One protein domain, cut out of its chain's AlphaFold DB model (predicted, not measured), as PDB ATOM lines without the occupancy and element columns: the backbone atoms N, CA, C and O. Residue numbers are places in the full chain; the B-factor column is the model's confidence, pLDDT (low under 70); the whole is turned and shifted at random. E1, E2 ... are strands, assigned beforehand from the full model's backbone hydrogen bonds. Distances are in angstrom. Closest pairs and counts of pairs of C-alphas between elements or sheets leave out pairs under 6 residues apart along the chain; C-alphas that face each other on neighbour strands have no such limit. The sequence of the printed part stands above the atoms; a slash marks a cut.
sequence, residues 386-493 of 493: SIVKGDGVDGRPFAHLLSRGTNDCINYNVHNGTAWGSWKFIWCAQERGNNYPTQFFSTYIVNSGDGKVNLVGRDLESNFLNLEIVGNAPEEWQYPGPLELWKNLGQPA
ATOM      1  N   SER A 386      15.725 -43.706  -1.497       92.00
ATOM      2  CA  SER A 386      16.471 -44.960  -1.350       92.00
ATOM      3  C   SER A 386      16.231 -45.879  -2.545       92.00
ATOM      4  O   SER A 386      15.182 -45.826  -3.189       92.00
ATOM      5  N   ILE A 387      17.228 -46.701  -2.871       94.31
ATOM      6  CA  ILE A 387      17.232 -47.565  -4.053       94.31
ATOM      7  C   ILE A 387      17.806 -48.937  -3.684       94.31
ATOM      8  O   ILE A 387      18.742 -49.018  -2.890       94.31
ATOM      9  N   VAL A 388      17.242 -50.021  -4.222       94.50
ATOM     10  CA  VAL A 388      17.663 -51.394  -3.890       94.50
ATOM     11  C   VAL A 388      17.475 -52.358  -5.063       94.50
ATOM     12  O   VAL A 388      16.575 -52.181  -5.888       94.50
ATOM     13  N   LYS A 389      18.310 -53.401  -5.133       92.69
ATOM     14  CA  LYS A 389      18.078 -54.580  -5.980       92.69
ATOM     15  C   LYS A 389      16.935 -55.399  -5.388       92.69
ATOM     16  O   LYS A 389      17.050 -55.839  -4.248       92.69
ATOM     17  N   GLY A 390      15.885 -55.649  -6.157       91.50
ATOM     18  CA  GLY A 390      14.759 -56.509  -5.782       91.50
ATOM     19  C   GLY A 390      14.379 -57.445  -6.922       91.50
ATOM     20  O   GLY A 390      14.922 -57.327  -8.020       91.50
ATOM     21  N   ASP A 391      13.462 -58.371  -6.668       90.00
ATOM     22  CA  ASP A 391      12.964 -59.278  -7.703       90.00
ATOM     23  C   ASP A 391      11.827 -58.624  -8.494       90.00
ATOM     24  O   ASP A 391      10.913 -58.016  -7.933       90.00
ATOM     25  N   GLY A 392      11.893 -58.772  -9.816       89.06
ATOM     26  CA  GLY A 392      10.904 -58.310 -10.778       89.06
ATOM     27  C   GLY A 392       9.744 -59.280 -10.998       89.06
ATOM     28  O   GLY A 392       9.710 -60.399 -10.491       89.06
ATOM     29  N   VAL A 393       8.762 -58.851 -11.797       87.31
ATOM     30  CA  VAL A 393       7.515 -59.608 -12.054       87.31
ATOM     31  C   VAL A 393       7.713 -60.954 -12.768       87.31
ATOM     32  O   VAL A 393       6.810 -61.787 -12.745       87.31
ATOM     33  N   ASP A 394       8.869 -61.175 -13.399       86.06
ATOM     34  CA  ASP A 394       9.284 -62.438 -14.022       86.06
ATOM     35  C   ASP A 394      10.374 -63.178 -13.215       86.06
ATOM     36  O   ASP A 394      10.980 -64.123 -13.721       86.06
ATOM     37  N   GLY A 395      10.638 -62.753 -11.972       84.62
ATOM     38  CA  GLY A 395      11.704 -63.286 -11.118       84.62
ATOM     39  C   GLY A 395      13.116 -62.876 -11.542       84.62
ATOM     40  O   GLY A 395      14.090 -63.393 -11.000       84.62
ATOM     41  N   ARG A 396      13.267 -61.966 -12.515       87.38
ATOM     42  CA  ARG A 396      14.564 -61.357 -12.830       87.38
ATOM     43  C   ARG A 396      14.778 -60.122 -11.966       87.38
ATOM     44  O   ARG A 396      13.824 -59.380 -11.745       87.38
ATOM     45  N   PRO A 397      16.004 -59.856 -11.502       89.44
ATOM     46  CA  PRO A 397      16.225 -58.762 -10.577       89.44
ATOM     47  C   PRO A 397      16.155 -57.398 -11.280       89.44
ATOM     48  O   PRO A 397      16.671 -57.212 -12.385       89.44
ATOM     49  N   PHE A 398      15.501 -56.445 -10.621       91.69
ATOM     50  CA  PHE A 398      15.268 -55.063 -11.040       91.69
ATOM     51  C   PHE A 398      15.871 -54.086 -10.013       91.69
ATOM     52  O   PHE A 398      16.160 -54.456  -8.871       91.69
ATOM     53  N   ALA A 399      16.037 -52.816 -10.392       94.31
ATOM     54  CA  ALA A 399      16.277 -51.745  -9.421       94.31
ATOM     55  C   ALA A 399      14.945 -51.118  -9.003       94.31
ATOM     56  O   ALA A 399      14.182 -50.674  -9.858       94.31
ATOM     57  N   HIS A 400      14.686 -51.054  -7.699       95.12
ATOM     58  CA  HIS A 400      13.479 -50.479  -7.109       95.12
ATOM     59  C   HIS A 400      13.855 -49.185  -6.394       95.12
ATOM     60  O   HIS A 400      14.758 -49.179  -5.559       95.12
ATOM     61  N   LEU A 401      13.169 -48.096  -6.729       93.56
ATOM     62  CA  LEU A 401      13.469 -46.742  -6.278       93.56
ATOM     63  C   LEU A 401      12.280 -46.160  -5.518       93.56
ATOM     64  O   LEU A 401      11.157 -46.133  -6.025       93.56
ATOM     65  N   LEU A 402      12.560 -45.635  -4.331       90.81
ATOM     66  CA  LEU A 402      11.641 -44.868  -3.504       90.81
ATOM     67  C   LEU A 402      12.108 -43.407  -3.470       90.81
ATOM     68  O   LEU A 402      13.264 -43.140  -3.149       90.81
ATOM     69  N   SER A 403      11.219 -42.463  -3.787       85.94
ATOM     70  CA  SER A 403      11.497 -41.023  -3.703       85.94
ATOM     71  C   SER A 403      10.259 -40.248  -3.272       85.94
ATOM     72  O   SER A 403       9.221 -40.279  -3.940       85.94
ATOM     73  N   ARG A 404      10.369 -39.459  -2.200       78.75
ATOM     74  CA  ARG A 404       9.418 -38.367  -1.946       78.75
ATOM     75  C   ARG A 404       9.575 -37.265  -3.009       78.75
ATOM     76  O   ARG A 404      10.578 -37.249  -3.722       78.75
ATOM     77  N   GLY A 405       8.591 -36.375  -3.137       68.75
ATOM     78  CA  GLY A 405       8.662 -35.157  -3.955       68.75
ATOM     79  C   GLY A 405       7.988 -33.951  -3.291       68.75
ATOM     80  O   GLY A 405       7.241 -34.114  -2.324       68.75
ATOM     81  N   THR A 406       8.187 -32.754  -3.858       68.69
ATOM     82  CA  THR A 406       7.463 -31.498  -3.524       68.69
ATOM     83  C   THR A 406       5.939 -31.588  -3.685       68.69
ATOM     84  O   THR A 406       5.209 -30.691  -3.276       68.69
ATOM     85  N   ASN A 407       5.431 -32.679  -4.267       69.88
ATOM     86  CA  ASN A 407       4.007 -33.006  -4.341       69.88
ATOM     87  C   ASN A 407       3.423 -33.568  -3.031       69.88
ATOM     88  O   ASN A 407       2.258 -33.958  -3.021       69.88
ATOM     89  N   ASP A 408       4.226 -33.675  -1.967       73.31
ATOM     90  CA  ASP A 408       3.853 -34.313  -0.702       73.31
ATOM     91  C   ASP A 408       3.322 -35.750  -0.862       73.31
ATOM     92  O   ASP A 408       2.466 -36.233  -0.113       73.31
ATOM     93  N   CYS A 409       3.906 -36.467  -1.826       78.62
ATOM     94  CA  CYS A 409       3.713 -37.895  -2.023       78.62
ATOM     95  C   CYS A 409       5.011 -38.682  -1.840       78.62
ATOM     96  O   CYS A 409       6.101 -38.213  -2.174       78.62
ATOM     97  N   ILE A 410       4.867 -39.927  -1.387       83.44
ATOM     98  CA  ILE A 410       5.864 -40.985  -1.529       83.44
ATOM     99  C   ILE A 410       5.633 -41.629  -2.901       83.44
ATOM    100  O   ILE A 410       4.570 -42.205  -3.157       83.44
ATOM    101  N   ASN A 411       6.621 -41.513  -3.787       86.56
ATOM    102  CA  ASN A 411       6.568 -42.006  -5.160       86.56
ATOM    103  C   ASN A 411       7.533 -43.193  -5.322       86.56
ATOM    104  O   ASN A 411       8.589 -43.243  -4.690       86.56
ATOM    105  N   TYR A 412       7.181 -44.140  -6.185       90.75
ATOM    106  CA  TYR A 412       7.943 -45.365  -6.435       90.75
ATOM    107  C   TYR A 412       8.123 -45.593  -7.937       90.75
ATOM    108  O   TYR A 412       7.215 -45.307  -8.719       90.75
ATOM    109  N   ASN A 413       9.285 -46.097  -8.347       92.06
ATOM    110  CA  ASN A 413       9.573 -46.457  -9.736       92.06
ATOM    111  C   ASN A 413      10.544 -47.653  -9.793       92.06
ATOM    112  O   ASN A 413      11.209 -47.970  -8.808       92.06
ATOM    113  N   VAL A 414      10.616 -48.330 -10.938       93.12
ATOM    114  CA  VAL A 414      11.393 -49.560 -11.135       93.12
ATOM    115  C   VAL A 414      12.108 -49.540 -12.485       93.12
ATOM    116  O   VAL A 414      11.502 -49.184 -13.497       93.12
ATOM    117  N   HIS A 415      13.374 -49.959 -12.516       91.81
ATOM    118  CA  HIS A 415      14.123 -50.209 -13.746       91.81
ATOM    119  C   HIS A 415      14.069 -51.695 -14.114       91.81
ATOM    120  O   HIS A 415      14.680 -52.534 -13.450       91.81
ATOM    121  N   ASN A 416      13.385 -52.026 -15.210       85.94
ATOM    122  CA  ASN A 416      13.121 -53.413 -15.624       85.94
ATOM    123  C   ASN A 416      14.277 -54.082 -16.407       85.94
ATOM    124  O   ASN A 416      14.068 -55.031 -17.162       85.94
ATOM    125  N   GLY A 417      15.492 -53.532 -16.316       80.38
ATOM    126  CA  GLY A 417      16.658 -53.956 -17.103       80.38
ATOM    127  C   GLY A 417      16.703 -53.435 -18.550       80.38
ATOM    128  O   GLY A 417      17.727 -53.616 -19.215       80.38
ATOM    129  N   THR A 418      15.644 -52.765 -19.018       83.69
ATOM    130  CA  THR A 418      15.570 -52.095 -20.333       83.69
ATOM    131  C   THR A 418      15.344 -50.588 -20.197       83.69
ATOM    132  O   THR A 418      15.979 -49.820 -20.914       83.69
ATOM    133  N   ALA A 419      14.446 -50.164 -19.300       88.38
ATOM    134  CA  ALA A 419      14.172 -48.761 -18.997       88.38
ATOM    135  C   ALA A 419      13.543 -48.593 -17.601       88.38
ATOM    136  O   ALA A 419      13.048 -49.555 -17.001       88.38
ATOM    137  N   TRP A 420      13.524 -47.352 -17.110       91.75
ATOM    138  CA  TRP A 420      12.714 -46.948 -15.959       91.75
ATOM    139  C   TRP A 420      11.226 -46.896 -16.332       91.75
ATOM    140  O   TRP A 420      10.862 -46.504 -17.442       91.75
ATOM    141  N   GLY A 421      10.369 -47.309 -15.400       89.31
ATOM    142  CA  GLY A 421       8.917 -47.299 -15.550       89.31
ATOM    143  C   GLY A 421       8.264 -45.928 -15.331       89.31
ATOM    144  O   GLY A 421       8.910 -44.877 -15.298       89.31
ATOM    145  N   SER A 422       6.941 -45.950 -15.160       86.75
ATOM    146  CA  SER A 422       6.164 -44.780 -14.735       86.75
ATOM    147  C   SER A 422       6.133 -44.676 -13.210       86.75
ATOM    148  O   SER A 422       5.965 -45.683 -12.522       86.75
ATOM    149  N   TRP A 423       6.251 -43.453 -12.686       87.94
ATOM    150  CA  TRP A 423       6.109 -43.194 -11.254       87.94
ATOM    151  C   TRP A 423       4.723 -43.609 -10.750       87.94
ATOM    152  O   TRP A 423       3.695 -43.240 -11.324       87.94
ATOM    153  N   LYS A 424       4.708 -44.364  -9.653       87.94
ATOM    154  CA  LYS A 424       3.515 -44.763  -8.907       87.94
ATOM    155  C   LYS A 424       3.418 -43.934  -7.635       87.94
ATOM    156  O   LYS A 424       4.405 -43.781  -6.917       87.94
ATOM    157  N   PHE A 425       2.227 -43.419  -7.353       84.81
ATOM    158  CA  PHE A 425       1.934 -42.718  -6.107       84.81
ATOM    159  C   PHE A 425       1.560 -43.775  -5.068       84.81
ATOM    160  O   PHE A 425       0.553 -44.459  -5.232       84.81
ATOM    161  N   ILE A 426       2.386 -43.947  -4.036       85.38
ATOM    162  CA  ILE A 426       2.191 -44.992  -3.017       85.38
ATOM    163  C   ILE A 426       1.472 -44.438  -1.781       85.38
ATOM    164  O   ILE A 426       0.740 -45.151  -1.092       85.38
ATOM    165  N   TRP A 427       1.675 -43.153  -1.508       81.31
ATOM    166  CA  TRP A 427       1.016 -42.399  -0.448       81.31
ATOM    167  C   TRP A 427       1.057 -40.915  -0.830       81.31
ATOM    168  O   TRP A 427       2.100 -40.461  -1.298       81.31
ATOM    169  N   CYS A 428      -0.017 -40.154  -0.617       75.44
ATOM    170  CA  CYS A 428      -0.068 -38.705  -0.854       75.44
ATOM    171  C   CYS A 428      -0.840 -37.969   0.246       75.44
ATOM    172  O   CYS A 428      -1.875 -38.455   0.712       75.44
ATOM    173  N   ALA A 429      -0.393 -36.761   0.599       67.19
ATOM    174  CA  ALA A 429      -1.113 -35.898   1.528       67.19
ATOM    175  C   ALA A 429      -2.436 -35.425   0.905       67.19
ATOM    176  O   ALA A 429      -2.452 -34.827  -0.170       67.19
ATOM    177  N   GLN A 430      -3.554 -35.668   1.591       60.12
ATOM    178  CA  GLN A 430      -4.866 -35.154   1.188       60.12
ATOM    179  C   GLN A 430      -5.180 -33.856   1.944       60.12
ATOM    180  O   GLN A 430      -4.856 -33.715   3.125       60.12
ATOM    181  N   GLU A 431      -5.812 -32.888   1.275       53.94
ATOM    182  CA  GLU A 431      -6.039 -31.565   1.861       53.94
ATOM    183  C   GLU A 431      -6.943 -31.586   3.111       53.94
ATOM    184  O   GLU A 431      -8.110 -31.971   3.070       53.94
ATOM    185  N   ARG A 432      -6.424 -30.995   4.197       48.47
ATOM    186  CA  ARG A 432      -7.194 -30.332   5.269       48.47
ATOM    187  C   ARG A 432      -8.172 -31.203   6.076       48.47
ATOM    188  O   ARG A 432      -9.204 -30.717   6.538       48.47
ATOM    189  N   GLY A 433      -7.764 -32.429   6.397       47.75
ATOM    190  CA  GLY A 433      -7.999 -32.984   7.738       47.75
ATOM    191  C   GLY A 433      -6.863 -32.554   8.678       47.75
ATOM    192  O   GLY A 433      -5.706 -32.541   8.260       47.75
ATOM    193  N   ASN A 434      -7.150 -32.156   9.922       44.31
ATOM    194  CA  ASN A 434      -6.095 -31.671  10.827       44.31
ATOM    195  C   ASN A 434      -5.063 -32.773  11.149       44.31
ATOM    196  O   ASN A 434      -5.443 -33.881  11.516       44.31
ATOM    197  N   ASN A 435      -3.776 -32.400  11.112       43.59
ATOM    198  CA  ASN A 435      -2.593 -33.160  11.561       43.59
ATOM    199  C   ASN A 435      -1.993 -34.246  10.635       43.59
ATOM    200  O   ASN A 435      -1.457 -35.216  11.160       43.59
ATOM    201  N   TYR A 436      -1.938 -34.055   9.305       52.28
ATOM    202  CA  TYR A 436      -1.058 -34.870   8.425       52.28
ATOM    203  C   TYR A 436      -0.087 -34.117   7.459       52.28
ATOM    204  O   TYR A 436       0.063 -34.536   6.314       52.28
ATOM    205  N   PRO A 437       0.637 -33.046   7.877       50.41
ATOM    206  CA  PRO A 437       1.789 -32.516   7.124       50.41
ATOM    207  C   PRO A 437       3.021 -33.456   7.112       50.41
ATOM    208  O   PRO A 437       3.835 -33.450   8.031       50.41
ATOM    209  N   THR A 438       3.167 -34.202   6.020       47.91
ATOM    210  CA  THR A 438       4.312 -34.990   5.479       47.91
ATOM    211  C   THR A 438       5.760 -34.625   5.817       47.91
ATOM    212  O   THR A 438       6.638 -35.471   5.647       47.91
ATOM    213  N   GLN A 439       6.048 -33.406   6.269       46.00
ATOM    214  CA  GLN A 439       7.386 -32.814   6.444       46.00
ATOM    215  C   GLN A 439       8.357 -33.554   7.403       46.00
ATOM    216  O   GLN A 439       9.439 -33.045   7.680       46.00
ATOM    217  N   PHE A 440       7.988 -34.728   7.927       53.81
ATOM    218  CA  PHE A 440       8.763 -35.520   8.894       53.81
ATOM    219  C   PHE A 440       8.901 -37.013   8.528       53.81
ATOM    220  O   PHE A 440       9.301 -37.819   9.372       53.81
ATOM    221  N   PHE A 441       8.551 -37.411   7.300       67.19
ATOM    222  CA  PHE A 441       8.591 -38.811   6.867       67.19
ATOM    223  C   PHE A 441       9.978 -39.228   6.360       67.19
ATOM    224  O   PHE A 441      10.213 -39.246   5.155       67.19
ATOM    225  N   SER A 442      10.870 -39.636   7.269       79.44
ATOM    226  CA  SER A 442      11.994 -40.516   6.909       79.44
ATOM    227  C   SER A 442      11.433 -41.776   6.228       79.44
ATOM    228  O   SER A 442      10.481 -42.367   6.749       79.44
ATOM    229  N   THR A 443      12.009 -42.201   5.104       87.81
ATOM    230  CA  THR A 443      11.582 -43.391   4.343       87.81
ATOM    231  C   THR A 443      12.772 -44.279   3.988       87.81
ATOM    232  O   THR A 443      13.919 -43.839   3.998       87.81
ATOM    233  N   TYR A 444      12.507 -45.550   3.688       92.12
ATOM    234  CA  TYR A 444      13.526 -46.524   3.302       92.12
ATOM    235  C   TYR A 444      12.912 -47.621   2.425       92.12
ATOM    236  O   TYR A 444      11.759 -48.000   2.636       92.12
ATOM    237  N   ILE A 445      13.675 -48.170   1.480       93.81
ATOM    238  CA  ILE A 445      13.319 -49.391   0.747       93.81
ATOM    239  C   ILE A 445      14.363 -50.476   0.999       93.81
ATOM    240  O   ILE A 445      15.564 -50.211   1.011       93.81
ATOM    241  N   VAL A 446      13.905 -51.708   1.213       93.94
ATOM    242  CA  VAL A 446      14.763 -52.871   1.458       93.94
ATOM    243  C   VAL A 446      14.238 -54.082   0.690       93.94
ATOM    244  O   VAL A 446      13.030 -54.278   0.597       93.94
ATOM    245  N   ASN A 447      15.130 -54.904   0.140       91.75
ATOM    246  CA  ASN A 447      14.788 -56.244  -0.336       91.75
ATOM    247  C   ASN A 447      14.833 -57.197   0.862       91.75
ATOM    248  O   ASN A 447      15.845 -57.233   1.556       91.75
ATOM    249  N   SER A 448      13.749 -57.927   1.123       86.56
ATOM    250  CA  SER A 448      13.627 -58.833   2.276       86.56
ATOM    251  C   SER A 448      14.281 -60.207   2.071       86.56
ATOM    252  O   SER A 448      14.310 -61.001   3.006       86.56
ATOM    253  N   GLY A 449      14.820 -60.495   0.882       80.38
ATOM    254  CA  GLY A 449      15.472 -61.768   0.542       80.38
ATOM    255  C   GLY A 449      14.507 -62.893   0.142       80.38
ATOM    256  O   GLY A 449      14.943 -63.920  -0.367       80.38
ATOM    257  N   ASP A 450      13.199 -62.688   0.304       82.69
ATOM    258  CA  ASP A 450      12.118 -63.623  -0.032       82.69
ATOM    259  C   ASP A 450      11.437 -63.316  -1.386       82.69
ATOM    260  O   ASP A 450      10.286 -63.690  -1.613       82.69
ATOM    261  N   GLY A 451      12.145 -62.622  -2.285       82.31
ATOM    262  CA  GLY A 451      11.641 -62.206  -3.600       82.31
ATOM    263  C   GLY A 451      10.731 -60.971  -3.567       82.31
ATOM    264  O   GLY A 451       9.889 -60.786  -4.449       82.31
ATOM    265  N   LYS A 452      10.866 -60.127  -2.538       89.44
ATOM    266  CA  LYS A 452      10.031 -58.938  -2.325       89.44
ATOM    267  C   LYS A 452      10.849 -57.709  -1.948       89.44
ATOM    268  O   LYS A 452      11.953 -57.815  -1.412       89.44
ATOM    269  N   VAL A 453      10.259 -56.534  -2.147       93.69
ATOM    270  CA  VAL A 453      10.746 -55.278  -1.562       93.69
ATOM    271  C   VAL A 453       9.733 -54.723  -0.569       93.69
ATOM    272  O   VAL A 453       8.526 -54.750  -0.797       93.69
ATOM    273  N   ASN A 454      10.236 -54.208   0.546       93.69
ATOM    274  CA  ASN A 454       9.452 -53.579   1.594       93.69
ATOM    275  C   ASN A 454       9.765 -52.080   1.623       93.69
ATOM    276  O   ASN A 454      10.916 -51.670   1.791       93.69
ATOM    277  N   LEU A 455       8.725 -51.272   1.424       92.56
ATOM    278  CA  LEU A 455       8.753 -49.818   1.511       92.56
ATOM    279  C   LEU A 455       8.354 -49.437   2.933       92.56
ATOM    280  O   LEU A 455       7.291 -49.832   3.410       92.56
ATOM    281  N   VAL A 456       9.193 -48.659   3.605       90.25
ATOM    282  CA  VAL A 456       9.001 -48.275   5.003       90.25
ATOM    283  C   VAL A 456       9.036 -46.762   5.138       90.25
ATOM    284  O   VAL A 456       9.795 -46.072   4.457       90.25
ATOM    285  N   GLY A 457       8.203 -46.242   6.030       86.31
ATOM    286  CA  GLY A 457       8.165 -44.830   6.382       86.31
ATOM    287  C   GLY A 457       7.647 -44.620   7.798       86.31
ATOM    288  O   GLY A 457       7.329 -45.575   8.510       86.31
ATOM    289  N   ARG A 458       7.540 -43.355   8.200       81.25
ATOM    290  CA  ARG A 458       6.855 -42.944   9.433       81.25
ATOM    291  C   ARG A 458       5.507 -42.294   9.110       81.25
ATOM    292  O   ARG A 458       5.363 -41.713   8.041       81.25
ATOM    293  N   ASP A 459       4.571 -42.309  10.056       76.56
ATOM    294  CA  ASP A 459       3.492 -41.311  10.125       76.56
ATOM    295  C   ASP A 459       3.853 -40.155  11.089       76.56
ATOM    296  O   ASP A 459       4.968 -40.084  11.614       76.56
ATOM    297  N   LEU A 460       2.929 -39.209  11.312       72.88
ATOM    298  CA  LEU A 460       3.168 -38.060  12.203       72.88
ATOM    299  C   LEU A 460       2.923 -38.332  13.679       72.88
ATOM    300  O   LEU A 460       3.529 -37.677  14.530       72.88
ATOM    301  N   GLU A 461       2.110 -39.336  13.991       76.88
ATOM    302  CA  GLU A 461       2.086 -39.914  15.331       76.88
ATOM    303  C   GLU A 461       3.444 -40.573  15.650       76.88
ATOM    304  O   GLU A 461       3.770 -40.758  16.817       76.88
ATOM    305  N   SER A 462       4.301 -40.756  14.634       79.06
ATOM    306  CA  SER A 462       5.654 -41.323  14.641       79.06
ATOM    307  C   SER A 462       5.697 -42.854  14.679       79.06
ATOM    308  O   SER A 462       6.742 -43.419  15.023       79.06
ATOM    309  N   ASN A 463       4.596 -43.507  14.280       83.75
ATOM    310  CA  ASN A 463       4.518 -44.944  14.012       83.75
ATOM    311  C   ASN A 463       5.293 -45.307  12.747       83.75
ATOM    312  O   ASN A 463       5.325 -44.535  11.791       83.75
ATOM    313  N   PHE A 464       5.880 -46.503  12.721       87.44
ATOM    314  CA  PHE A 464       6.419 -47.087  11.494       87.44
ATOM    315  C   PHE A 464       5.292 -47.690  10.661       87.44
ATOM    316  O   PHE A 464       4.441 -48.411  11.186       87.44
ATOM    317  N   LEU A 465       5.328 -47.444   9.355       87.19
ATOM    318  CA  LEU A 465       4.452 -48.052   8.359       87.19
ATOM    319  C   LEU A 465       5.296 -48.905   7.406       87.19
ATOM    320  O   LEU A 465       6.389 -48.488   7.027       87.19
ATOM    321  N   ASN A 466       4.784 -50.065   6.994       90.94
ATOM    322  CA  ASN A 466       5.432 -50.959   6.032       90.94
ATOM    323  C   ASN A 466       4.453 -51.391   4.933       90.94
ATOM    324  O   ASN A 466       3.373 -51.898   5.244       90.94
ATOM    325  N   LEU A 467       4.857 -51.271   3.671       91.50
ATOM    326  CA  LEU A 467       4.156 -51.801   2.503       91.50
ATOM    327  C   LEU A 467       5.042 -52.828   1.787       91.50
ATOM    328  O   LEU A 467       6.163 -52.521   1.388       91.50
ATOM    329  N   GLU A 468       4.522 -54.038   1.609       92.56
ATOM    330  CA  GLU A 468       5.184 -55.125   0.882       92.56
ATOM    331  C   GLU A 468       4.819 -55.060  -0.614       92.56
ATOM    332  O   GLU A 468       3.645 -54.905  -0.959       92.56
ATOM    333  N   ILE A 469       5.807 -55.185  -1.505       91.81
ATOM    334  CA  ILE A 469       5.628 -55.252  -2.963       91.81
ATOM    335  C   ILE A 469       6.372 -56.476  -3.508       91.81
ATOM    336  O   ILE A 469       7.551 -56.683  -3.221       91.81
ATOM    337  N   VAL A 470       5.692 -57.256  -4.352       89.75
ATOM    338  CA  VAL A 470       6.257 -58.410  -5.067       89.75
ATOM    339  C   VAL A 470       6.364 -58.064  -6.551       89.75
ATOM    340  O   VAL A 470       5.357 -57.730  -7.176       89.75
ATOM    341  N   GLY A 471       7.561 -58.131  -7.134       87.69
ATOM    342  CA  GLY A 471       7.785 -57.877  -8.560       87.69
ATOM    343  C   GLY A 471       7.721 -56.401  -8.970       87.69
ATOM    344  O   GLY A 471       8.714 -55.815  -9.396       87.69
ATOM    345  N   ASN A 472       6.538 -55.788  -8.896       89.44
ATOM    346  CA  ASN A 472       6.325 -54.367  -9.173       89.44
ATOM    347  C   ASN A 472       5.017 -53.872  -8.528       89.44
ATOM    348  O   ASN A 472       4.117 -54.657  -8.245       89.44
ATOM    349  N   ALA A 473       4.891 -52.557  -8.353       87.94
ATOM    350  CA  ALA A 473       3.621 -51.925  -8.019       87.94
ATOM    351  C   ALA A 473       2.615 -52.104  -9.184       87.94
ATOM    352  O   ALA A 473       2.972 -51.794 -10.329       87.94
ATOM    353  N   PRO A 474       1.378 -52.569  -8.919       85.94
ATOM    354  CA  PRO A 474       0.303 -52.677  -9.907       85.94
ATOM    355  C   PRO A 474       0.041 -51.391 -10.714       85.94
ATOM    356  O   PRO A 474       0.349 -50.273 -10.288       85.94
ATOM    357  N   GLU A 475      -0.536 -51.523 -11.914       83.69
ATOM    358  CA  GLU A 475      -0.713 -50.375 -12.812       83.69
ATOM    359  C   GLU A 475      -1.711 -49.341 -12.273       83.69
ATOM    360  O   GLU A 475      -1.524 -48.133 -12.473       83.69
ATOM    361  N   GLU A 476      -2.715 -49.828 -11.546       83.94
ATOM    362  CA  GLU A 476      -3.782 -49.096 -10.872       83.94
ATOM    363  C   GLU A 476      -3.328 -48.302  -9.634       83.94
ATOM    364  O   GLU A 476      -4.094 -47.471  -9.147       83.94
ATOM    365  N   TRP A 477      -2.095 -48.491  -9.139       85.62
ATOM    366  CA  TRP A 477      -1.541 -47.711  -8.021       85.62
ATOM    367  C   TRP A 477      -1.163 -46.290  -8.465       85.62
ATOM    368  O   TRP A 477      -0.013 -45.954  -8.757       85.62
ATOM    369  N   GLN A 478      -2.188 -45.451  -8.553       78.50
ATOM    370  CA  GLN A 478      -2.125 -44.039  -8.915       78.50
ATOM    371  C   GLN A 478      -2.650 -43.190  -7.748       78.50
ATOM    372  O   GLN A 478      -3.112 -43.731  -6.744       78.50
ATOM    373  N   TYR A 479      -2.564 -41.861  -7.855       76.44
ATOM    374  CA  TYR A 479      -2.993 -40.935  -6.798       76.44
ATOM    375  C   TYR A 479      -4.400 -41.292  -6.259       76.44
ATOM    376  O   TYR A 479      -5.324 -41.425  -7.067       76.44
ATOM    377  N   PRO A 480      -4.604 -41.413  -4.928       69.31
ATOM    378  CA  PRO A 480      -3.694 -41.050  -3.828       69.31
ATOM    379  C   PRO A 480      -2.756 -42.175  -3.329       69.31
ATOM    380  O   PRO A 480      -2.025 -41.959  -2.362       69.31
ATOM    381  N   GLY A 481      -2.773 -43.351  -3.962       75.62
ATOM    382  CA  GLY A 481      -2.039 -44.552  -3.551       75.62
ATOM    383  C   GLY A 481      -2.841 -45.513  -2.654       75.62
ATOM    384  O   GLY A 481      -3.893 -45.131  -2.134       75.62
ATOM    385  N   PRO A 482      -2.369 -46.765  -2.479       80.94
ATOM    386  CA  PRO A 482      -3.037 -47.820  -1.705       80.94
ATOM    387  C   PRO A 482      -2.833 -47.636  -0.191       80.94
ATOM    388  O   PRO A 482      -2.101 -48.381   0.470       80.94
ATOM    389  N   LEU A 483      -3.449 -46.595   0.375       79.38
ATOM    390  CA  LEU A 483      -3.287 -46.209   1.783       79.38
ATOM    391  C   LEU A 483      -3.654 -47.347   2.755       79.38
ATOM    392  O   LEU A 483      -3.054 -47.473   3.819       79.38
ATOM    393  N   GLU A 484      -4.611 -48.192   2.374       81.75
ATOM    394  CA  GLU A 484      -5.115 -49.336   3.137       81.75
ATOM    395  C   GLU A 484      -4.165 -50.543   3.217       81.75
ATOM    396  O   GLU A 484      -4.366 -51.409   4.070       81.75
ATOM    397  N   LEU A 485      -3.137 -50.615   2.362       86.94
ATOM    398  CA  LEU A 485      -2.162 -51.715   2.360       86.94
ATOM    399  C   LEU A 485      -0.952 -51.459   3.277       86.94
ATOM    400  O   LEU A 485      -0.177 -52.376   3.552       86.94
ATOM    401  N   TRP A 486      -0.790 -50.232   3.781       87.50
ATOM    402  CA  TRP A 486       0.284 -49.877   4.709       87.50
ATOM    403  C   TRP A 486       0.037 -50.462   6.108       87.50
ATOM    404  O   TRP A 486      -0.821 -50.012   6.870       87.50
ATOM    405  N   LYS A 487       0.848 -51.450   6.492       89.75
ATOM    406  CA  LYS A 487       0.812 -52.085   7.812       89.75
ATOM    407  C   LYS A 487       1.495 -51.194   8.851       89.75
ATOM    408  O   LYS A 487       2.711 -51.018   8.812       89.75
ATOM    409  N   ASN A 488       0.733 -50.684   9.817       88.81
ATOM    410  CA  ASN A 488       1.282 -49.985  10.982       88.81
ATOM    411  C   ASN A 488       1.990 -50.990  11.925       88.81
ATOM    412  O   ASN A 488       1.423 -52.021  12.293       88.81
ATOM    413  N   LEU A 489       3.243 -50.702  12.286       88.19
ATOM    414  CA  LEU A 489       4.123 -51.533  13.122       88.19
ATOM    415  C   LEU A 489       4.274 -51.007  14.564       88.19
ATOM    416  O   LEU A 489       5.034 -51.584  15.358       88.19
ATOM    417  N   GLY A 490       3.562 -49.926  14.896       88.50
ATOM    418  CA  GLY A 490       3.713 -49.132  16.112       88.50
ATOM    419  C   GLY A 490       4.981 -48.275  16.107       88.50
ATOM    420  O   GLY A 490       5.702 -48.191  15.112       88.50
ATOM    421  N   GLN A 491       5.285 -47.672  17.253       88.38
ATOM    422  CA  GLN A 491       6.497 -46.878  17.478       88.38
ATOM    423  C   GLN A 491       7.221 -47.272  18.769       88.38
ATOM    424  O   GLN A 491       6.608 -47.895  19.641       88.38
ATOM    425  N   PRO A 492       8.491 -46.863  18.933       86.00
ATOM    426  CA  PRO A 492       9.137 -46.839  20.237       86.00
ATOM    427  C   PRO A 492       8.409 -45.939  21.245       86.00
ATOM    428  O   PRO A 492       7.957 -44.850  20.881       86.00
ATOM    429  N   ALA A 493       8.344 -46.405  22.495       74.31
ATOM    430  CA  ALA A 493       7.655 -45.762  23.619       74.31
ATOM    431  C   ALA A 493       8.386 -44.536  24.207       74.31
ATOM    432  O   ALA A 493       9.630 -44.458  24.081       74.31
TER     433      ALA A 493
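This is residues 386 to 493 of the 493 residues of an uncharacterized protein of Epicoccum nigrum (UniProt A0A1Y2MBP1). Two small antiparallel sheets stand partly face to face as a sandwich, close together on the side of E1 and E5 and spread apart toward E4 and E7. Across that wider side folds a long final stretch without named elements, residues 471 to 493, which pairs briefly with E7. The printed part has 108 residues and no named helix; its seven strands form two meanders, each strand the antiparallel neighbour of the one before: E1 E2 E3 E4, strongly twisted, then E5 E6 E7. The class is all strand, though only 45 of the 108 residues are in named elements. The whole is compact, with a radius of gyration of the C-alphas of 13.9 A and spans of 43 by 29 by 21 A.

Begin with E1, residues 386 to 391, an edge strand. It forms a hairpin with E2, residues 397 to 404; look at N 388 and O 400, 2.9 A apart. E3, residues 409 to 415, is antiparallel to E2 at 159 degrees, with N 401 and O 413 at 2.9 A. E4, residues 424 to 428, is the other edge strand; N 410 of E3 and its O 427 are 2.8 A apart. In the second sheet, find E5, residues 443 to 447, beside E6, residues 452 to 458, with N 444 and O 456 at 2.9 A. E7, residues 464 to 470, is antiparallel to E6 at 159 degrees, with N 467 and O 455 at 2.8 A. Between the sheets, the closest C-alphas of E1 and E5 are those of Gly 390 and Asn 447, 5.5 A apart, and those of E2 and E5 are Leu 402 and Ile 445, 6.4 A apart. E4 and E7 are apart. The sheets' best planes stand 24 degrees apart, their strands at 8 degrees.

Find C-alpha 386 at (16.471, -44.960, -1.350), where E1 begins. E2 starts at C-alpha 397, (16.225, -58.762, -10.577), and is 23.2 A long; E3 measures 19.9 A, E6 and E7 20.1 A each. E7 ends at C-alpha 470, (6.257, -58.410, -5.067).

The C-alphas farthest apart are those of Thr 418 and Ala 493, the chain's last residue, at 45.1 A. The printed part has no cut. The link from E4 to E5, 14 residues, is long. Residues 487 to 488 pair antiparallel with 465 to 466 of E7. Mean pLDDT of the printed part is 81.9; residues 405 to 407, 429 to 441 and 480 are under 70.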